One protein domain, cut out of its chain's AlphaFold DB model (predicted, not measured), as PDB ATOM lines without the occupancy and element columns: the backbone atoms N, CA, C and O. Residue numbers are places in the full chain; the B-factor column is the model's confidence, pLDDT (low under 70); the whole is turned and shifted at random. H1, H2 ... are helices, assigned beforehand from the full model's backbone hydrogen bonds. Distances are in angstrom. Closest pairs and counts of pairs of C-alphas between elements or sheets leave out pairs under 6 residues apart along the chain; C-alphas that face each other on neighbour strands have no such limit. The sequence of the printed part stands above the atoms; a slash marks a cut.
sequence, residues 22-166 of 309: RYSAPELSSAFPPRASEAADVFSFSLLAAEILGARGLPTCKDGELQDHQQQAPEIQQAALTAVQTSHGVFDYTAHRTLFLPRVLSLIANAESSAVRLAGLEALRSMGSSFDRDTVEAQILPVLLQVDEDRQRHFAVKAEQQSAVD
ATOM      1  N   ARG A  22      23.060  10.566  -6.090       64.88
ATOM      2  CA  ARG A  22      22.739   9.191  -6.487       64.88
ATOM      3  C   ARG A  22      22.160   8.291  -5.391       64.88
ATOM      4  O   ARG A  22      21.468   7.350  -5.741       64.88
ATOM      5  N   TYR A  23      22.440   8.533  -4.109       69.81
ATOM      6  CA  TYR A  23      21.852   7.764  -3.000       69.81
ATOM      7  C   TYR A  23      20.852   8.575  -2.180       69.81
ATOM      8  O   TYR A  23      20.220   8.031  -1.284       69.81
ATOM      9  N   SER A  24      20.703   9.868  -2.463       75.62
ATOM     10  CA  SER A  24      19.799  10.722  -1.703       75.62
ATOM     11  C   SER A  24      18.351  10.386  -2.037       75.62
ATOM     12  O   SER A  24      17.988  10.238  -3.200       75.62
ATOM     13  N   ALA A  25      17.515  10.270  -1.008       73.56
ATOM     14  CA  ALA A  25      16.093  10.039  -1.200       73.56
ATOM     15  C   ALA A  25      15.427  11.257  -1.874       73.56
ATOM     16  O   ALA A  25      15.744  12.387  -1.487       73.56
ATOM     17  N   PRO A  26      14.502  11.069  -2.836       67.75
ATOM     18  CA  PRO A  26      13.905  12.169  -3.605       67.75
ATOM     19  C   PRO A  26      13.222  13.227  -2.730       67.75
ATOM     20  O   PRO A  26      13.210  14.418  -3.046       67.75
ATOM     21  N   GLU A  27      12.671  12.816  -1.587       72.38
ATOM     22  CA  GLU A  27      12.043  13.727  -0.632       72.38
ATOM     23  C   GLU A  27      13.031  14.745  -0.039       72.38
ATOM     24  O   GLU A  27      12.643  15.888   0.214       72.38
ATOM     25  N   LEU A  28      14.312  14.378   0.112       73.62
ATOM     26  CA  LEU A  28      15.361  15.279   0.599       73.62
ATOM     27  C   LEU A  28      15.668  16.399  -0.399       73.62
ATOM     28  O   LEU A  28      16.166  17.449   0.002       73.62
ATOM     29  N   SER A  29      15.356  16.198  -1.679       68.00
ATOM     30  CA  SER A  29      15.554  17.189  -2.738       68.00
ATOM     31  C   SER A  29      14.482  18.288  -2.709       68.00
ATOM     32  O   SER A  29      14.737  19.412  -3.133       68.00
ATOM     33  N   SER A  30      13.287  17.974  -2.196       64.50
ATOM     34  CA  SER A  30      12.105  18.855  -2.238       64.50
ATOM     35  C   SER A  30      11.875  19.690  -0.970       64.50
ATOM     36  O   SER A  30      11.201  20.719  -1.023       64.50
ATOM     37  N   ALA A  31      12.426  19.274   0.175       61.78
ATOM     38  CA  ALA A  31      12.163  19.899   1.469       61.78
ATOM     39  C   ALA A  31      13.299  20.840   1.900       61.78
ATOM     40  O   ALA A  31      14.451  20.422   2.006       61.78
ATOM     41  N   PHE A  32      12.972  22.098   2.227       56.84
ATOM     42  CA  PHE A  32      13.914  23.036   2.845       56.84
ATOM     43  C   PHE A  32      13.426  23.464   4.243       56.84
ATOM     44  O   PHE A  32      12.353  24.062   4.349       56.84
ATOM     45  N   PRO A  33      14.187  23.200   5.325       65.50
ATOM     46  CA  PRO A  33      15.474  22.502   5.348       65.50
ATOM     47  C   PRO A  33      15.318  20.978   5.153       65.50
ATOM     48  O   PRO A  33      14.357  20.403   5.673       65.50
ATOM     49  N   PRO A  34      16.267  20.311   4.470       67.56
ATOM     50  CA  PRO A  34      16.241  18.862   4.326       67.56
ATOM     51  C   PRO A  34      16.398  18.230   5.709       67.56
ATOM     52  O   PRO A  34      17.396  18.441   6.401       67.56
ATOM     53  N   ARG A  35      15.387  17.479   6.144       76.75
ATOM     54  CA  ARG A  35      15.474  16.673   7.362       76.75
ATOM     55  C   ARG A  35      15.856  15.259   6.974       76.75
ATOM     56  O   ARG A  35      15.057  14.558   6.360       76.75
ATOM     57  N   ALA A  36      17.062  14.855   7.365       72.25
ATOM     58  CA  ALA A  36      17.440  13.452   7.357       72.25
ATOM     59  C   ALA A  36      16.391  12.650   8.145       72.25
ATOM     60  O   ALA A  36      15.958  13.059   9.226       72.25
ATOM     61  N   SER A  37      15.948  11.549   7.557       77.44
ATOM     62  CA  SER A  37      14.942  10.643   8.100       77.44
ATOM     63  C   SER A  37      15.487   9.230   7.965       77.44
ATOM     64  O   SER A  37      16.144   8.936   6.967       77.44
ATOM     65  N   GLU A  38      15.164   8.343   8.905       69.44
ATOM     66  CA  GLU A  38      15.516   6.916   8.818       69.44
ATOM     67  C   GLU A  38      15.046   6.302   7.482       69.44
ATOM     68  O   GLU A  38      15.705   5.438   6.910       69.44
ATOM     69  N   ALA A  39      13.944   6.812   6.915       62.31
ATOM     70  CA  ALA A  39      13.451   6.401   5.601       62.31
ATOM     71  C   ALA A  39      14.417   6.746   4.451       62.31
ATOM     72  O   ALA A  39      14.527   5.986   3.484       62.31
ATOM     73  N   ALA A  40      15.130   7.871   4.553       75.00
ATOM     74  CA  ALA A  40      16.115   8.274   3.559       75.00
ATOM     75  C   ALA A  40      17.392   7.422   3.643       75.00
ATOM     76  O   ALA A  40      17.984   7.100   2.610       75.00
ATOM     77  N   ASP A  41      17.767   6.985   4.847       71.62
ATOM     78  CA  ASP A  41      18.886   6.059   5.050       71.62
ATOM     79  C   ASP A  41      18.577   4.681   4.449       71.62
ATOM     80  O   ASP A  41      19.419   4.101   3.764       71.62
ATOM     81  N   VAL A  42      17.345   4.183   4.613       66.75
ATOM     82  CA  VAL A  42      16.896   2.921   3.992       66.75
ATOM     83  C   VAL A  42      16.882   3.021   2.465       66.75
ATOM     84  O   VAL A  42      17.268   2.068   1.787       66.75
ATOM     85  N   PHE A  43      16.481   4.163   1.901       72.25
ATOM     86  CA  PHE A  43      16.547   4.392   0.454       72.25
ATOM     87  C   PHE A  43      17.995   4.374  -0.054       72.25
ATOM     88  O   PHE A  43      18.315   3.637  -0.989       72.25
ATOM     89  N   SER A  44      18.879   5.109   0.626       78.00
ATOM     90  CA  SER A  44      20.317   5.136   0.336       78.00
ATOM     91  C   SER A  44      20.920   3.731   0.397       78.00
ATOM     92  O   SER A  44      21.645   3.311  -0.507       78.00
ATOM     93  N   PHE A  45      20.567   2.969   1.436       71.75
ATOM     94  CA  PHE A  45      20.990   1.585   1.621       71.75
ATOM     95  C   PHE A  45      20.445   0.661   0.530       71.75
ATOM     96  O   PHE A  45      21.172  -0.205   0.059       71.75
ATOM     97  N   SER A  46      19.202   0.851   0.088       68.94
ATOM     98  CA  SER A  46      18.587   0.027  -0.962       68.94
ATOM     99  C   SER A  46      19.279   0.222  -2.312       68.94
ATOM    100  O   SER A  46      19.525  -0.749  -3.024       68.94
ATOM    101  N   LEU A  47      19.652   1.461  -2.645       71.62
ATOM    102  CA  LEU A  47      20.426   1.759  -3.852       71.62
ATOM    103  C   LEU A  47      21.860   1.234  -3.759       71.62
ATOM    104  O   LEU A  47      22.370   0.668  -4.723       71.62
ATOM    105  N   LEU A  48      22.485   1.347  -2.586       67.38
ATOM    106  CA  LEU A  48      23.796   0.754  -2.335       67.38
ATOM    107  C   LEU A  48      23.753  -0.779  -2.444       67.38
ATOM    108  O   LEU A  48      24.623  -1.377  -3.071       67.38
ATOM    109  N   ALA A  49      22.731  -1.419  -1.873       64.38
ATOM    110  CA  ALA A  49      22.524  -2.858  -1.962       64.38
ATOM    111  C   ALA A  49      22.310  -3.289  -3.417       64.38
ATOM    112  O   ALA A  49      22.951  -4.240  -3.863       64.38
ATOM    113  N   ALA A  50      21.489  -2.556  -4.176       63.53
ATOM    114  CA  ALA A  50      21.296  -2.796  -5.602       63.53
ATOM    115  C   ALA A  50      22.624  -2.722  -6.378       63.53
ATOM    116  O   ALA A  50      22.913  -3.604  -7.186       63.53
ATOM    117  N   GLU A  51      23.469  -1.726  -6.101       63.56
ATOM    118  CA  GLU A  51      24.787  -1.590  -6.735       63.56
ATOM    119  C   GLU A  51      25.742  -2.736  -6.364       63.56
ATOM    120  O   GLU A  51      26.381  -3.311  -7.249       63.56
ATOM    121  N   ILE A  52      25.799  -3.128  -5.083       53.78
ATOM    122  CA  ILE A  52      26.602  -4.273  -4.608       53.78
ATOM    123  C   ILE A  52      26.151  -5.574  -5.284       53.78
ATOM    124  O   ILE A  52      26.980  -6.411  -5.641       53.78
ATOM    125  N   LEU A  53      24.846  -5.724  -5.507       55.81
ATOM    126  CA  LEU A  53      24.244  -6.856  -6.210       55.81
ATOM    127  C   LEU A  53      24.449  -6.820  -7.730       55.81
ATOM    128  O   LEU A  53      24.003  -7.722  -8.438       55.81
ATOM    129  N   GLY A  54      25.152  -5.810  -8.243       47.88
ATOM    130  CA  GLY A  54      25.503  -5.710  -9.650       47.88
ATOM    131  C   GLY A  54      24.421  -5.075 -10.515       47.88
ATOM    132  O   GLY A  54      24.473  -5.251 -11.734       47.88
ATOM    133  N   ALA A  55      23.478  -4.317  -9.935       60.97
ATOM    134  CA  ALA A  55      22.599  -3.442 -10.704       60.97
ATOM    135  C   ALA A  55      23.457  -2.399 -11.438       60.97
ATOM    136  O   ALA A  55      23.866  -1.374 -10.892       60.97
ATOM    137  N   ARG A  56      23.786  -2.694 -12.697       52.44
ATOM    138  CA  ARG A  56      24.505  -1.780 -13.582       52.44
ATOM    139  C   ARG A  56      23.481  -0.861 -14.233       52.44
ATOM    140  O   ARG A  56      22.561  -1.343 -14.880       52.44
ATOM    141  N   GLY A  57      23.660   0.448 -14.071       57.28
ATOM    142  CA  GLY A  57      22.776   1.450 -14.673       57.28
ATOM    143  C   GLY A  57      21.835   2.156 -13.702       57.28
ATOM    144  O   GLY A  57      20.836   2.706 -14.152       57.28
ATOM    145  N   LEU A  58      22.145   2.192 -12.398       61.03
ATOM    146  CA  LEU A  58      21.555   3.222 -11.539       61.03
ATOM    147  C   LEU A  58      21.862   4.586 -12.174       61.03
ATOM    148  O   LEU A  58      23.032   4.845 -12.484       61.03
ATOM    149  N   PRO A  59      20.852   5.430 -12.437       59.72
ATOM    150  CA  PRO A  59      21.082   6.658 -13.170       59.72
ATOM    151  C   PRO A  59      22.001   7.559 -12.351       59.72
ATOM    152  O   PRO A  59      21.774   7.875 -11.183       59.72
ATOM    153  N   THR A  60      23.112   7.919 -12.979       61.00
ATOM    154  CA  THR A  60      24.119   8.793 -12.402       61.00
ATOM    155  C   THR A  60      23.703  10.229 -12.683       61.00
ATOM    156  O   THR A  60      24.068  10.780 -13.723       61.00
ATOM    157  N   CYS A  61      22.925  10.841 -11.789       58.16
ATOM    158  CA  CYS A  61      22.735  12.288 -11.847       58.16
ATOM    159  C   CYS A  61      24.078  12.965 -11.557       58.16
ATOM    160  O   CYS A  61      24.791  12.571 -10.628       58.16
ATOM    161  N   LYS A  62      24.435  13.982 -12.343       62.53
ATOM    162  CA  LYS A  62      25.561  14.852 -11.999       62.53
ATOM    163  C   LYS A  62      25.185  15.674 -10.767       62.53
ATOM    164  O   LYS A  62      24.041  16.107 -10.628       62.53
ATOM    165  N   ASP A  63      26.145  15.889  -9.870       57.28
ATOM    166  CA  ASP A  63      25.929  16.730  -8.692       57.28
ATOM    167  C   ASP A  63      25.499  18.144  -9.127       57.28
ATOM    168  O   ASP A  63      26.232  18.831  -9.838       57.28
ATOM    169  N   GLY A  64      24.300  18.570  -8.708       59.94
ATOM    170  CA  GLY A  64      23.744  19.903  -8.980       59.94
ATOM    171  C   GLY A  64      22.500  19.944  -9.880       59.94
ATOM    172  O   GLY A  64      21.805  20.958  -9.878       59.94
ATOM    173  N   GLU A  65      22.159  18.861 -10.583       72.00
ATOM    174  CA  GLU A  65      20.978  18.801 -11.467       72.00
ATOM    175  C   GLU A  65      19.774  18.163 -10.753       72.00
ATOM    176  O   GLU A  65      19.368  17.028 -10.995       72.00
ATOM    177  N   LEU A  66      19.197  18.920  -9.820       68.19
ATOM    178  CA  LEU A  66      18.077  18.482  -8.975       68.19
ATOM    179  C   LEU A  66      16.801  18.198  -9.794       68.19
ATOM    180  O   LEU A  66      16.021  17.310  -9.457       68.19
ATOM    181  N   GLN A  67      16.623  18.925 -10.899       72.44
ATOM    182  CA  GLN A  67      15.503  18.752 -11.821       72.44
ATOM    183  C   GLN A  67      15.618  17.444 -12.620       72.44
ATOM    184  O   GLN A  67      14.636  16.714 -12.731       72.44
ATOM    185  N   ASP A  68      16.825  17.098 -13.073       70.62
ATOM    186  CA  ASP A  68      17.083  15.833 -13.766       70.62
ATOM    187  C   ASP A  68      16.913  14.647 -12.815       70.62
ATOM    188  O   ASP A  68      16.337  13.628 -13.187       70.62
ATOM    189  N   HIS A  69      17.315  14.801 -11.550       66.94
ATOM    190  CA  HIS A  69      17.066  13.790 -10.525       66.94
ATOM    191  C   HIS A  69      15.571  13.549 -10.292       66.94
ATOM    192  O   HIS A  69      15.131  12.402 -10.217       66.94
ATOM    193  N   GLN A  70      14.768  14.614 -10.231       70.75
ATOM    194  CA  GLN A  70      13.318  14.489 -10.097       70.75
ATOM    195  C   GLN A  70      12.692  13.814 -11.326       70.75
ATOM    196  O   GLN A  70      11.780  13.001 -11.184       70.75
ATOM    197  N   GLN A  71      13.213  14.098 -12.521       75.75
ATOM    198  CA  GLN A  71      12.752  13.477 -13.761       75.75
ATOM    199  C   GLN A  71      13.144  11.991 -13.863       75.75
ATOM    200  O   GLN A  71      12.382  11.195 -14.407       75.75
ATOM    201  N   GLN A  72      14.291  11.606 -13.296       75.12
ATOM    202  CA  GLN A  72      14.794  10.226 -13.260       75.12
ATOM    203  C   GLN A  72      14.300   9.416 -12.053       75.12
ATOM    204  O   GLN A  72      14.460   8.195 -12.025       75.12
ATOM    205  N   ALA A  73      13.667  10.055 -11.066       74.50
ATOM    206  CA  ALA A  73      13.107   9.403  -9.885       74.50
ATOM    207  C   ALA A  73      12.285   8.131 -10.186       74.50
ATOM    208  O   ALA A  73      12.535   7.121  -9.521       74.50
ATOM    209  N   PRO A  74      11.363   8.093 -11.173       77.50
ATOM    210  CA  PRO A  74      10.628   6.866 -11.477       77.50
ATOM    211  C   PRO A  74      11.533   5.736 -11.988       77.50
ATOM    212  O   PRO A  74      11.342   4.584 -11.606       77.50
ATOM    213  N   GLU A  75      12.550   6.042 -12.795       78.69
ATOM    214  CA  GLU A  75      13.503   5.043 -13.302       78.69
ATOM    215  C   GLU A  75      14.364   4.477 -12.163       78.69
ATOM    216  O   GLU A  75      14.564   3.264 -12.073       78.69
ATOM    217  N   ILE A  76      14.805   5.340 -11.238       73.12
ATOM    218  CA  ILE A  76      15.544   4.950 -10.026       73.12
ATOM    219  C   ILE A  76      14.701   4.012  -9.162       73.12
ATOM    220  O   ILE A  76      15.167   2.950  -8.745       73.12
ATOM    221  N   GLN A  77      13.455   4.403  -8.890       79.06
ATOM    222  CA  GLN A  77      12.532   3.622  -8.070       79.06
ATOM    223  C   GLN A  77      12.253   2.257  -8.704       79.06
ATOM    224  O   GLN A  77      12.310   1.236  -8.018       79.06
ATOM    225  N   GLN A  78      12.014   2.218 -10.017       81.81
ATOM    226  CA  GLN A  78      11.794   0.977 -10.754       81.81
ATOM    227  C   GLN A  78      13.025   0.061 -10.710       81.81
ATOM    228  O   GLN A  78      12.890  -1.137 -10.443       81.81
ATOM    229  N   ALA A  79      14.225   0.605 -10.927       77.75
ATOM    230  CA  ALA A  79      15.468  -0.157 -10.853       77.75
ATOM    231  C   ALA A  79      15.696  -0.739  -9.447       77.75
ATOM    232  O   ALA A  79      16.040  -1.915  -9.318       77.75
ATOM    233  N   ALA A  80      15.435   0.043  -8.396       78.00
ATOM    234  CA  ALA A  80      15.554  -0.412  -7.011       78.00
ATOM    235  C   ALA A  80      14.583  -1.566  -6.697       78.00
ATOM    236  O   ALA A  80      14.990  -2.581  -6.133       78.00
ATOM    237  N   LEU A  81      13.317  -1.449  -7.110       83.25
ATOM    238  CA  LEU A  81      12.309  -2.500  -6.922       83.25
ATOM    239  C   LEU A  81      12.652  -3.773  -7.713       83.25
ATOM    240  O   LEU A  81      12.499  -4.879  -7.198       83.25
ATOM    241  N   THR A  82      13.210  -3.630  -8.915       84.06
ATOM    242  CA  THR A  82      13.688  -4.762  -9.732       84.06
ATOM    243  C   THR A  82      14.897  -5.458  -9.091       84.06
ATOM    244  O   THR A  82      15.010  -6.686  -9.095       84.06
ATOM    245  N   ALA A  83      15.811  -4.695  -8.488       78.19
ATOM    246  CA  ALA A  83      16.949  -5.259  -7.763       78.19
ATOM    247  C   ALA A  83      16.495  -6.045  -6.523       78.19
ATOM    248  O   ALA A  83      16.987  -7.142  -6.260       78.19
ATOM    249  N   VAL A  84      15.506  -5.535  -5.791       78.38
ATOM    250  CA  VAL A  84      14.875  -6.253  -4.672       78.38
ATOM    251  C   VAL A  84      14.244  -7.552  -5.165       78.38
ATOM    252  O   VAL A  84      14.487  -8.614  -4.595       78.38
ATOM    253  N   GLN A  85      13.480  -7.485  -6.257       82.50
ATOM    254  CA  GLN A  85      12.856  -8.659  -6.857       82.50
ATOM    255  C   GLN A  85      13.891  -9.738  -7.202       82.50
ATOM    256  O   GLN A  85      13.646 -10.913  -6.970       82.50
ATOM    257  N   THR A  86      15.065  -9.378  -7.720       81.56
ATOM    258  CA  THR A  86      16.094 -10.369  -8.091       81.56
ATOM    259  C   THR A  86      16.930 -10.860  -6.908       81.56
ATOM    260  O   THR A  86      17.465 -11.968  -6.953       81.56
ATOM    261  N   SER A  87      17.014 -10.085  -5.827       75.50
ATOM    262  CA  SER A  87      17.853 -10.399  -4.665       75.50
ATOM    263  C   SER A  87      17.121 -11.052  -3.493       75.50
ATOM    264  O   SER A  87      17.775 -11.474  -2.536       75.50
ATOM    265  N   HIS A  88      15.799 -11.241  -3.590       75.19
ATOM    266  CA  HIS A  88      14.998 -11.910  -2.558       75.19
ATOM    267  C   HIS A  88      15.451 -13.323  -2.181       75.19
ATOM    268  O   HIS A  88      15.260 -13.730  -1.042       75.19
ATOM    269  N   GLY A  89      16.098 -14.047  -3.096       72.00
ATOM    270  CA  GLY A  89      16.666 -15.366  -2.803       72.00
ATOM    271  C   GLY A  89      18.024 -15.332  -2.090       72.00
ATOM    272  O   GLY A  89      18.451 -16.349  -1.552       72.00
ATOM    273  N   VAL A  90      18.719 -14.190  -2.104       75.69
ATOM    274  CA  VAL A  90      20.065 -14.031  -1.520       75.69
ATOM    275  C   VAL A  90      19.990 -13.458  -0.106       75.69
ATOM    276  O   VAL A  90      20.817 -13.793   0.740       75.69
ATOM    277  N   PHE A  91      18.997 -12.610   0.160       67.19
ATOM    278  CA  PHE A  91      18.791 -12.002   1.469       67.19
ATOM    279  C   PHE A  91      17.641 -12.661   2.220       67.19
ATOM    280  O   PHE A  91      16.581 -12.921   1.664       67.19
ATOM    281  N   ASP A  92      17.823 -12.863   3.522       70.75
ATOM    282  CA  ASP A  92      16.730 -13.260   4.403       70.75
ATOM    283  C   ASP A  92      15.818 -12.049   4.673       70.75
ATOM    284  O   ASP A  92      16.000 -11.270   5.621       70.75
ATOM    285  N   TYR A  93      14.844 -11.863   3.779       69.75
ATOM    286  CA  TYR A  93      13.851 -10.789   3.860       69.75
ATOM    287  C   TYR A  93      12.953 -10.913   5.090       69.75
ATOM    288  O   TYR A  93      12.402  -9.911   5.542       69.75
ATOM    289  N   THR A  94      12.853 -12.096   5.692       69.81
ATOM    290  CA  THR A  94      12.083 -12.327   6.918       69.81
ATOM    291  C   THR A  94      12.623 -11.471   8.068       69.81
ATOM    292  O   THR A  94      11.847 -10.866   8.807       69.81
ATOM    293  N   ALA A  95      13.952 -11.323   8.156       68.19
ATOM    294  CA  ALA A  95      14.613 -10.497   9.168       68.19
ATOM    295  C   ALA A  95      14.481  -8.980   8.917       68.19
ATOM    296  O   ALA A  95      14.585  -8.190   9.855       68.19
ATOM    297  N   HIS A  96      14.226  -8.565   7.671       65.69
ATOM    298  CA  HIS A  96      14.230  -7.154   7.245       65.69
ATOM    299  C   HIS A  96      12.853  -6.646   6.787       65.69
ATOM    300  O   HIS A  96      12.701  -5.474   6.433       65.69
ATOM    301  N   ARG A  97      11.828  -7.506   6.836       71.75
ATOM    302  CA  ARG A  97      10.436  -7.229   6.450       71.75
ATOM    303  C   ARG A  97       9.916  -5.923   7.035       71.75
ATOM    304  O   ARG A  97       9.276  -5.156   6.327       71.75
ATOM    305  N   THR A  98      10.187  -5.667   8.310       69.06
ATOM    306  CA  THR A  98       9.663  -4.499   9.034       69.06
ATOM    307  C   THR A  98      10.235  -3.176   8.535       69.06
ATOM    308  O   THR A  98       9.575  -2.152   8.670       69.06
ATOM    309  N   LEU A  99      11.425  -3.194   7.934       69.19
ATOM    310  CA  LEU A  99      12.068  -2.008   7.370       69.19
ATOM    311  C   LEU A  99      11.676  -1.809   5.905       69.19
ATOM    312  O   LEU A  99      11.450  -0.687   5.457       69.19
ATOM    313  N   PHE A 100      11.587  -2.908   5.159       74.06
ATOM    314  CA  PHE A 100      11.438  -2.858   3.712       74.06
ATOM    315  C   PHE A 100       9.977  -2.785   3.252       74.06
ATOM    316  O   PHE A 100       9.638  -1.977   2.382       74.06
ATOM    317  N   LEU A 101       9.091  -3.588   3.854       83.12
ATOM    318  CA  LEU A 101       7.697  -3.702   3.423       83.12
ATOM    319  C   LEU A 101       6.942  -2.362   3.480       83.12
ATOM    320  O   LEU A 101       6.350  -1.999   2.461       83.12
ATOM    321  N   PRO A 102       6.995  -1.572   4.576       78.81
ATOM    322  CA  PRO A 102       6.308  -0.281   4.617       78.81
ATOM    323  C   PRO A 102       6.774   0.670   3.512       78.81
ATOM    324  O   PRO A 102       5.986   1.463   2.996       78.81
ATOM    325  N   ARG A 103       8.047   0.578   3.106       74.19
ATOM    326  CA  ARG A 103       8.606   1.444   2.068       74.19
ATOM    327  C   ARG A 103       8.161   1.030   0.673       74.19
ATOM    328  O   ARG A 103       7.796   1.906  -0.103       74.19
ATOM    329  N   VAL A 104       8.131  -0.268   0.367       83.12
ATOM    330  CA  VAL A 104       7.566  -0.760  -0.903       83.12
ATOM    331  C   VAL A 104       6.095  -0.395  -1.016       83.12
ATOM    332  O   VAL A 104       5.679   0.126  -2.045       83.12
ATOM    333  N   LEU A 105       5.327  -0.587   0.056       85.62
ATOM    334  CA  LEU A 105       3.919  -0.206   0.100       85.62
ATOM    335  C   LEU A 105       3.727   1.303  -0.095       85.62
ATOM    336  O   LEU A 105       2.893   1.717  -0.895       85.62
ATOM    337  N   SER A 106       4.553   2.128   0.554       80.00
ATOM    338  CA  SER A 106       4.550   3.580   0.348       80.00
ATOM    339  C   SER A 106       4.924   3.967  -1.084       80.00
ATOM    340  O   SER A 106       4.331   4.902  -1.618       80.00
ATOM    341  N   LEU A 107       5.896   3.296  -1.708       80.31
ATOM    342  CA  LEU A 107       6.271   3.556  -3.100       80.31
ATOM    343  C   LEU A 107       5.125   3.200  -4.044       80.31
ATOM    344  O   LEU A 107       4.781   4.003  -4.896       80.31
ATOM    345  N   ILE A 108       4.494   2.042  -3.856       86.31
ATOM    346  CA  ILE A 108       3.354   1.605  -4.667       86.31
ATOM    347  C   ILE A 108       2.175   2.579  -4.527       86.31
ATOM    348  O   ILE A 108       1.606   2.990  -5.536       86.31
ATOM    349  N   ALA A 109       1.839   2.981  -3.298       85.75
ATOM    350  CA  ALA A 109       0.709   3.869  -3.028       85.75
ATOM    351  C   ALA A 109       0.898   5.286  -3.599       85.75
ATOM    352  O   ALA A 109      -0.078   5.921  -3.980       85.75
ATOM    353  N   ASN A 110       2.138   5.789  -3.651       81.50
ATOM    354  CA  ASN A 110       2.430   7.169  -4.063       81.50
ATOM    355  C   ASN A 110       3.081   7.277  -5.452       81.50
ATOM    356  O   ASN A 110       3.410   8.378  -5.891       81.50
ATOM    357  N   ALA A 111       3.316   6.162  -6.143       82.56
ATOM    358  CA  ALA A 111       3.977   6.183  -7.438       82.56
ATOM    359  C   ALA A 111       3.064   6.770  -8.522       82.56
ATOM    360  O   ALA A 111       2.038   6.194  -8.888       82.56
ATOM    361  N   GLU A 112       3.501   7.884  -9.107       83.75
ATOM    362  CA  GLU A 112       2.861   8.477 -10.286       83.75
ATOM    363  C   GLU A 112       3.020   7.558 -11.511       83.75
ATOM    364  O   GLU A 112       2.081   7.342 -12.281       83.75
ATOM    365  N   SER A 113       4.191   6.927 -11.648       84.12
ATOM    366  CA  SER A 113       4.508   6.006 -12.743       84.12
ATOM    367  C   SER A 113       3.847   4.633 -12.564       84.12
ATOM    368  O   SER A 113       3.987   3.982 -11.525       84.12
ATOM    369  N   SER A 114       3.157   4.149 -13.604       85.44
ATOM    370  CA  SER A 114       2.617   2.780 -13.648       85.44
ATOM    371  C   SER A 114       3.726   1.728 -13.584       85.44
ATOM    372  O   SER A 114       3.578   0.737 -12.877       85.44
ATOM    373  N   ALA A 115       4.867   1.971 -14.235       86.06
ATOM    374  CA  ALA A 115       6.000   1.046 -14.254       86.06
ATOM    375  C   ALA A 115       6.588   0.805 -12.852       86.06
ATOM    376  O   ALA A 115       6.943  -0.323 -12.512       86.06
ATOM    377  N   VAL A 116       6.631   1.845 -12.011       85.69
ATOM    378  CA  VAL A 116       7.073   1.729 -10.610       85.69
ATOM    379  C   VAL A 116       6.076   0.908  -9.794       85.69
ATOM    380  O   VAL A 116       6.486   0.034  -9.030       85.69
ATOM    381  N   ARG A 117       4.768   1.133  -9.987       88.38
ATOM    382  CA  ARG A 117       3.716   0.343  -9.325       88.38
ATOM    383  C   ARG A 117       3.814  -1.134  -9.694       88.38
ATOM    384  O   ARG A 117       3.834  -1.970  -8.798       88.38
ATOM    385  N   LEU A 118       3.959  -1.446 -10.983       87.12
ATOM    386  CA  LEU A 118       4.146  -2.813 -11.482       87.12
ATOM    387  C   LEU A 118       5.372  -3.489 -10.866       87.12
ATOM    388  O   LEU A 118       5.260  -4.582 -10.317       87.12
ATOM    389  N   ALA A 119       6.524  -2.816 -10.897       86.56
ATOM    390  CA  ALA A 119       7.754  -3.346 -10.314       86.56
ATOM    391  C   ALA A 119       7.611  -3.597  -8.804       86.56
ATOM    392  O   ALA A 119       8.107  -4.597  -8.288       86.56
ATOM    393  N   GLY A 120       6.896  -2.722  -8.091       87.88
ATOM    394  CA  GLY A 120       6.614  -2.901  -6.668       87.88
ATOM    395  C   GLY A 120       5.721  -4.107  -6.389       87.88
ATOM    396  O   GLY A 120       6.012  -4.887  -5.482       87.88
ATOM    397  N   LEU A 121       4.669  -4.294  -7.186       89.38
ATOM    398  CA  LEU A 121       3.770  -5.444  -7.072       89.38
ATOM    399  C   LEU A 121       4.488  -6.763  -7.367       89.38
ATOM    400  O   LEU A 121       4.311  -7.732  -6.631       89.38
ATOM    401  N   GLU A 122       5.343  -6.794  -8.386       89.12
ATOM    402  CA  GLU A 122       6.109  -7.993  -8.726       89.12
ATOM    403  C   GLU A 122       7.182  -8.309  -7.664       89.12
ATOM    404  O   GLU A 122       7.420  -9.476  -7.332       89.12
ATOM    405  N   ALA A 123       7.775  -7.280  -7.047       86.81
ATOM    406  CA  ALA A 123       8.646  -7.454  -5.888       86.81
ATOM    407  C   ALA A 123       7.881  -8.047  -4.689       86.81
ATOM    408  O   ALA A 123       8.357  -9.007  -4.079       86.81
ATOM    409  N   LEU A 124       6.679  -7.541  -4.377       89.38
ATOM    410  CA  LEU A 124       5.817  -8.112  -3.332       89.38
ATOM    411  C   LEU A 124       5.450  -9.566  -3.631       89.38
ATOM    412  O   LEU A 124       5.541 -10.414  -2.746       89.38
ATOM    413  N   ARG A 125       5.086  -9.869  -4.877       89.19
ATOM    414  CA  ARG A 125       4.770 -11.231  -5.311       89.19
ATOM    415  C   ARG A 125       5.952 -12.176  -5.104       89.19
ATOM    416  O   ARG A 125       5.768 -13.268  -4.571       89.19
ATOM    417  N   SER A 126       7.154 -11.749  -5.482       86.12
ATOM    418  CA  SER A 126       8.380 -12.547  -5.328       86.12
ATOM    419  C   SER A 126       8.696 -12.831  -3.855       86.12
ATOM    420  O   SER A 126       9.125 -13.926  -3.505       86.12
ATOM    421  N   MET A 127       8.397 -11.880  -2.968       84.50
ATOM    422  CA  MET A 127       8.531 -12.039  -1.516       84.50
ATOM    423  C   MET A 127       7.304 -12.680  -0.846       84.50
ATOM    424  O   MET A 127       7.271 -12.783   0.378       84.50
ATOM    425  N   GLY A 128       6.295 -13.115  -1.610       85.50
ATOM    426  CA  GLY A 128       4.995 -13.533  -1.079       85.50
ATOM    427  C   GLY A 128       5.074 -14.642  -0.027       85.50
ATOM    428  O   GLY A 128       4.317 -14.634   0.938       85.50
ATOM    429  N   SER A 129       6.040 -15.556  -0.168       85.62
ATOM    430  CA  SER A 129       6.272 -16.647   0.791       85.62
ATOM    431  C   SER A 129       6.796 -16.187   2.158       85.62
ATOM    432  O   SER A 129       6.693 -16.933   3.129       85.62
ATOM    433  N   SER A 130       7.315 -14.960   2.251       83.56
ATOM    434  CA  SER A 130       7.871 -14.376   3.477       83.56
ATOM    435  C   SER A 130       6.846 -13.567   4.282       83.56
ATOM    436  O   SER A 130       7.188 -13.009   5.330       83.56
ATOM    437  N   PHE A 131       5.604 -13.450   3.797       87.12
ATOM    438  CA  PHE A 131       4.555 -12.673   4.452       87.12
ATOM    439  C   PHE A 131       3.554 -13.574   5.171       87.12
ATOM    440  O   PHE A 131       2.921 -14.439   4.571       87.12
ATOM    441  N   ASP A 132       3.360 -13.311   6.463       89.69
ATOM    442  CA  ASP A 132       2.264 -13.915   7.213       89.69
ATOM    443  C   ASP A 132       0.926 -13.377   6.705       89.69
ATOM    444  O   ASP A 132       0.821 -12.212   6.301       89.69
ATOM    445  N   ARG A 133      -0.122 -14.190   6.835       90.25
ATOM    446  CA  ARG A 133      -1.495 -13.821   6.472       90.25
ATOM    447  C   ARG A 133      -1.919 -12.473   7.062       90.25
ATOM    448  O   ARG A 133      -2.412 -11.624   6.329       90.25
ATOM    449  N   ASP A 134      -1.633 -12.245   8.342       92.19
ATOM    450  CA  ASP A 134      -1.978 -10.994   9.026       92.19
ATOM    451  C   ASP A 134      -1.310  -9.775   8.378       92.19
ATOM    452  O   ASP A 134      -1.882  -8.692   8.322       92.19
ATOM    453  N   THR A 135      -0.092  -9.937   7.855       89.31
ATOM    454  CA  THR A 135       0.624  -8.848   7.176       89.31
ATOM    455  C   THR A 135       0.039  -8.577   5.798       89.31
ATOM    456  O   THR A 135      -0.102  -7.417   5.410       89.31
ATOM    457  N   VAL A 136      -0.336  -9.636   5.079       90.44
ATOM    458  CA  VAL A 136      -1.011  -9.508   3.787       90.44
ATOM    459  C   VAL A 136      -2.338  -8.770   3.961       90.44
ATOM    460  O   VAL A 136      -2.564  -7.769   3.286       90.44
ATOM    461  N   GLU A 137      -3.180  -9.201   4.900       91.00
ATOM    462  CA  GLU A 137      -4.509  -8.619   5.115       91.00
ATOM    463  C   GLU A 137      -4.443  -7.202   5.706       91.00
ATOM    464  O   GLU A 137      -5.160  -6.314   5.246       91.00
ATOM    465  N   ALA A 138      -3.571  -6.955   6.691       91.25
ATOM    466  CA  ALA A 138      -3.540  -5.670   7.391       91.25
ATOM    467  C   ALA A 138      -2.741  -4.575   6.670       91.25
ATOM    468  O   ALA A 138      -3.002  -3.395   6.900       91.25
ATOM    469  N   GLN A 139      -1.744  -4.931   5.851       90.00
ATOM    470  CA  GLN A 139      -0.821  -3.949   5.258       90.00
ATOM    471  C   GLN A 139      -0.822  -3.970   3.733       90.00
ATOM    472  O   GLN A 139      -0.870  -2.910   3.115       90.00
ATOM    473  N   ILE A 140      -0.773  -5.153   3.116       91.00
ATOM    474  CA  ILE A 140      -0.626  -5.260   1.657       91.00
ATOM    475  C   ILE A 140      -1.966  -5.016   0.961       91.00
ATOM    476  O   ILE A 140      -2.050  -4.184   0.059       91.00
ATOM    477  N   LEU A 141      -3.025  -5.695   1.405       91.69
ATOM    478  CA  LEU A 141      -4.342  -5.643   0.778       91.69
ATOM    479  C   LEU A 141      -4.932  -4.221   0.693       91.69
ATOM    480  O   LEU A 141      -5.407  -3.868  -0.387       91.69
ATOM    481  N   PRO A 142      -4.861  -3.364   1.733       93.88
ATOM    482  CA  PRO A 142      -5.364  -1.993   1.640       93.88
ATOM    483  C   PRO A 142      -4.684  -1.179   0.536       93.88
ATOM    484  O   PRO A 142      -5.344  -0.424  -0.169       93.88
ATOM    485  N   VAL A 143      -3.374  -1.368   0.350       92.50
ATOM    486  CA  VAL A 143      -2.611  -0.670  -0.692       92.50
ATOM    487  C   VAL A 143      -2.983  -1.189  -2.078       92.50
ATOM    488  O   VAL A 143      -3.126  -0.392  -3.000       92.50
ATOM    489  N   LEU A 144      -3.197  -2.500  -2.234       90.38
ATOM    490  CA  LEU A 144      -3.663  -3.071  -3.504       90.38
ATOM    491  C   LEU A 144      -5.040  -2.532  -3.901       90.38
ATOM    492  O   LEU A 144      -5.235  -2.148  -5.053       90.38
ATOM    493  N   LEU A 145      -5.970  -2.473  -2.944       91.31
ATOM    494  CA  LEU A 145      -7.306  -1.920  -3.165       91.31
ATOM    495  C   LEU A 145      -7.232  -0.438  -3.541       91.31
ATOM    496  O   LEU A 145      -7.840  -0.030  -4.524       91.31
ATOM    497  N   GLN A 146      -6.425   0.343  -2.819       91.50
ATOM    498  CA  GLN A 146      -6.214   1.755  -3.129       91.50
ATOM    499  C   GLN A 146      -5.663   1.954  -4.551       91.50
ATOM    500  O   GLN A 146      -6.156   2.805  -5.289       91.50
ATOM    501  N   VAL A 147      -4.663   1.167  -4.960       88.38
ATOM    502  CA  VAL A 147      -4.082   1.268  -6.309       88.38
ATOM    503  C   VAL A 147      -5.106   0.930  -7.390       88.38
ATOM    504  O   VAL A 147      -5.108   1.582  -8.438       88.38
ATOM    505  N   ASP A 148      -5.974  -0.058  -7.161       88.25
ATOM    506  CA  ASP A 148      -7.030  -0.384  -8.121       88.25
ATOM    507  C   ASP A 148      -8.080   0.733  -8.213       88.25
ATOM    508  O   ASP A 148      -8.445   1.134  -9.319       88.25
ATOM    509  N   GLU A 149      -8.491   1.316  -7.084       90.50
ATOM    510  CA  GLU A 149      -9.389   2.478  -7.072       90.50
ATOM    511  C   GLU A 149      -8.792   3.674  -7.829       90.50
ATOM    512  O   GLU A 149      -9.462   4.281  -8.672       90.50
ATOM    513  N   ASP A 150      -7.524   4.005  -7.577       85.00
ATOM    514  CA  ASP A 150      -6.835   5.106  -8.254       85.00
ATOM    515  C   ASP A 150      -6.708   4.846  -9.761       85.00
ATOM    516  O   ASP A 150      -6.902   5.753 -10.581       85.00
ATOM    517  N   ARG A 151      -6.457   3.591 -10.152       84.69
ATOM    518  CA  ARG A 151      -6.438   3.161 -11.556       84.69
ATOM    519  C   ARG A 151      -7.805   3.349 -12.213       84.69
ATOM    520  O   ARG A 151      -7.884   3.926 -13.299       84.69
ATOM    521  N   GLN A 152      -8.878   2.899 -11.564       86.88
ATOM    522  CA  GLN A 152     -10.244   3.047 -12.073       86.88
ATOM    523  C   GLN A 152     -10.621   4.523 -12.253       86.88
ATOM    524  O   GLN A 152     -11.153   4.899 -13.303       86.88
ATOM    525  N   ARG A 153     -10.279   5.382 -11.284       87.00
ATOM    526  CA  ARG A 153     -10.490   6.835 -11.390       87.00
ATOM    527  C   ARG A 153      -9.733   7.431 -12.572       87.00
ATOM    528  O   ARG A 153     -10.303   8.215 -13.327       87.00
ATOM    529  N   HIS A 154      -8.479   7.032 -12.777       84.19
ATOM    530  CA  HIS A 154      -7.678   7.529 -13.893       84.19
ATOM    531  C   HIS A 154      -8.268   7.128 -15.257       84.19
ATOM    532  O   HIS A 154      -8.316   7.944 -16.180       84.19
ATOM    533  N   PHE A 155      -8.774   5.897 -15.389       85.19
ATOM    534  CA  PHE A 155      -9.473   5.469 -16.604       85.19
ATOM    535  C   PHE A 155     -10.784   6.223 -16.834       85.19
ATOM    536  O   PHE A 155     -11.052   6.612 -17.970       85.19
ATOM    537  N   ALA A 156     -11.566   6.472 -15.781       90.44
ATOM    538  CA  ALA A 156     -12.803   7.243 -15.883       90.44
ATOM    539  C   ALA A 156     -12.540   8.674 -16.381       90.44
ATOM    540  O   ALA A 156     -13.170   9.114 -17.343       90.44
ATOM    541  N   VAL A 157     -11.543   9.359 -15.808       90.25
ATOM    542  CA  VAL A 157     -11.144  10.712 -16.237       90.25
ATOM    543  C   VAL A 157     -10.667  10.715 -17.689       90.25
ATOM    544  O   VAL A 157     -11.048  11.586 -18.467       90.25
ATOM    545  N   LYS A 158      -9.860   9.726 -18.091       86.81
ATOM    546  CA  LYS A 158      -9.373   9.626 -19.473       86.81
ATOM    547  C   LYS A 158     -10.510   9.366 -20.470       86.81
ATOM    548  O   LYS A 158     -10.492   9.925 -21.564       86.81
ATOM    549  N   ALA A 159     -11.493   8.546 -20.101       88.81
ATOM    550  CA  ALA A 159     -12.675   8.295 -20.925       88.81
ATOM    551  C   ALA A 159     -13.541   9.557 -21.081       88.81
ATOM    552  O   ALA A 159     -13.996   9.850 -22.185       88.81
ATOM    553  N   GLU A 160     -13.710  10.338 -20.010       91.31
ATOM    554  CA  GLU A 160     -14.428  11.617 -20.050       91.31
ATOM    555  C   GLU A 160     -13.709  12.642 -20.937       91.31
ATOM    556  O   GLU A 160     -14.333  13.266 -21.797       91.31
ATOM    557  N   GLN A 161     -12.385  12.762 -20.800       91.06
ATOM    558  CA  GLN A 161     -11.570  13.627 -21.656       91.06
ATOM    559  C   GLN A 161     -11.678  13.232 -23.131       91.06
ATOM    560  O   GLN A 161     -11.863  14.102 -23.980       91.06
ATOM    561  N   GLN A 162     -11.611  11.934 -23.440       89.19
ATOM    562  CA  GLN A 162     -11.763  11.453 -24.812       89.19
ATOM    563  C   GLN A 162     -13.162  11.766 -25.362       89.19
ATOM    564  O   GLN A 162     -13.277  12.302 -26.461       89.19
ATOM    565  N   SER A 163     -14.212  11.535 -24.569       90.94
ATOM    566  CA  SER A 163     -15.586  11.875 -24.956       90.94
ATOM    567  C   SER A 163     -15.775  13.376 -25.198       90.94
ATOM    568  O   SER A 163     -16.522  13.754 -26.100       90.94
ATOM    569  N   ALA A 164     -15.125  14.239 -24.411       90.06
ATOM    570  CA  ALA A 164     -15.179  15.687 -24.594       90.06
ATOM    571  C   ALA A 164     -14.447  16.138 -25.869       90.06
ATOM    572  O   ALA A 164     -14.931  17.027 -26.569       90.06
ATOM    573  N   VAL A 165     -13.314  15.509 -26.198       91.44
ATOM    574  CA  VAL A 165     -12.579  15.760 -27.449       91.44
ATOM    575  C   VAL A 165     -13.400  15.323 -28.663       91.44
ATOM    576  O   VAL A 165     -13.512  16.087 -29.622       91.44
ATOM    577  N   ASP A 166     -14.032  14.150 -28.602       86.81
ATOM    578  CA  ASP A 166     -14.878  13.634 -29.684       86.81
ATOM    579  C   ASP A 166     -16.135  14.499 -29.897       86.81
ATOM    580  O   ASP A 166     -16.548  14.715 -31.034       86.81
TER     581      ASP A 166
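This is residues 22 to 166 of the 309 residues of the protein "uncharacterized protein LOC34618768" of Cyclospora cayetanensis (UniProt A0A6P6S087). Three helices, H3, H4 and H5, form an up-and-down bundle, each running against the one before, with H2 crossing H3 and H4 and short H1 packed on H3. Long H6 packs on H4 with residues 139 to 147, and its residues 152 to 166 stick out as an arm. The printed part has 145 residues with six named helices, H1 to H6 in order, no named strand: all helix. It is compact, with a radius of gyration of the C-alphas of 16.8 A, spanning 52 by 45 by 30 A.

Find C-alpha 26 at (13.905, 12.169, -3.605), where H1 begins, residues 26 to 30. H2 holds residues 38 to 52, 20.7 A long; H3 residues 66 to 87, 29.2 A; H4 residues 93 to 110, 22.7 A; H5 residues 114 to 126, 18.4 A. H6, residues 133 to 166, runs 47.3 A to C-alpha 166 at (-14.878, 13.634, -29.684).

Look at Gln 85 and Ala 123, the closest C-alphas where H3 and H5 touch, 4.5 A apart. H4 and H5 form a helical hairpin, closest at the C-alphas of Ile 108 and Arg 117, 4.8 A. H2 touches H3 at a steep tilt of 66 degrees, closest at the C-alphas of Ala 50 and Ala 83, 5.4 A. H1 touches H3 at the C-alphas of Ser 29 and Leu 66, the closest, 6.9 A. H6 touches H4 at a shallow tilt of 20 degrees, closest at the C-alphas of Ala 109 and Val 143, 6.1 A. H3 and H6 are apart. Every O i to N i+4 pair is within hydrogen-bond range in H2 and H5; H3 has 16 of 18, H4 10 of 14, H6 27 of 30, and H1 0 of 1 but 2 of 2 O i to N i+3 pairs.

The C-alphas of Ala 95 and Asp 166, the farthest apart, are 54.4 A apart. The printed part has no cut, and the link from H2 to H3 is long. Among the residues under pLDDT 70 are 48 to 64.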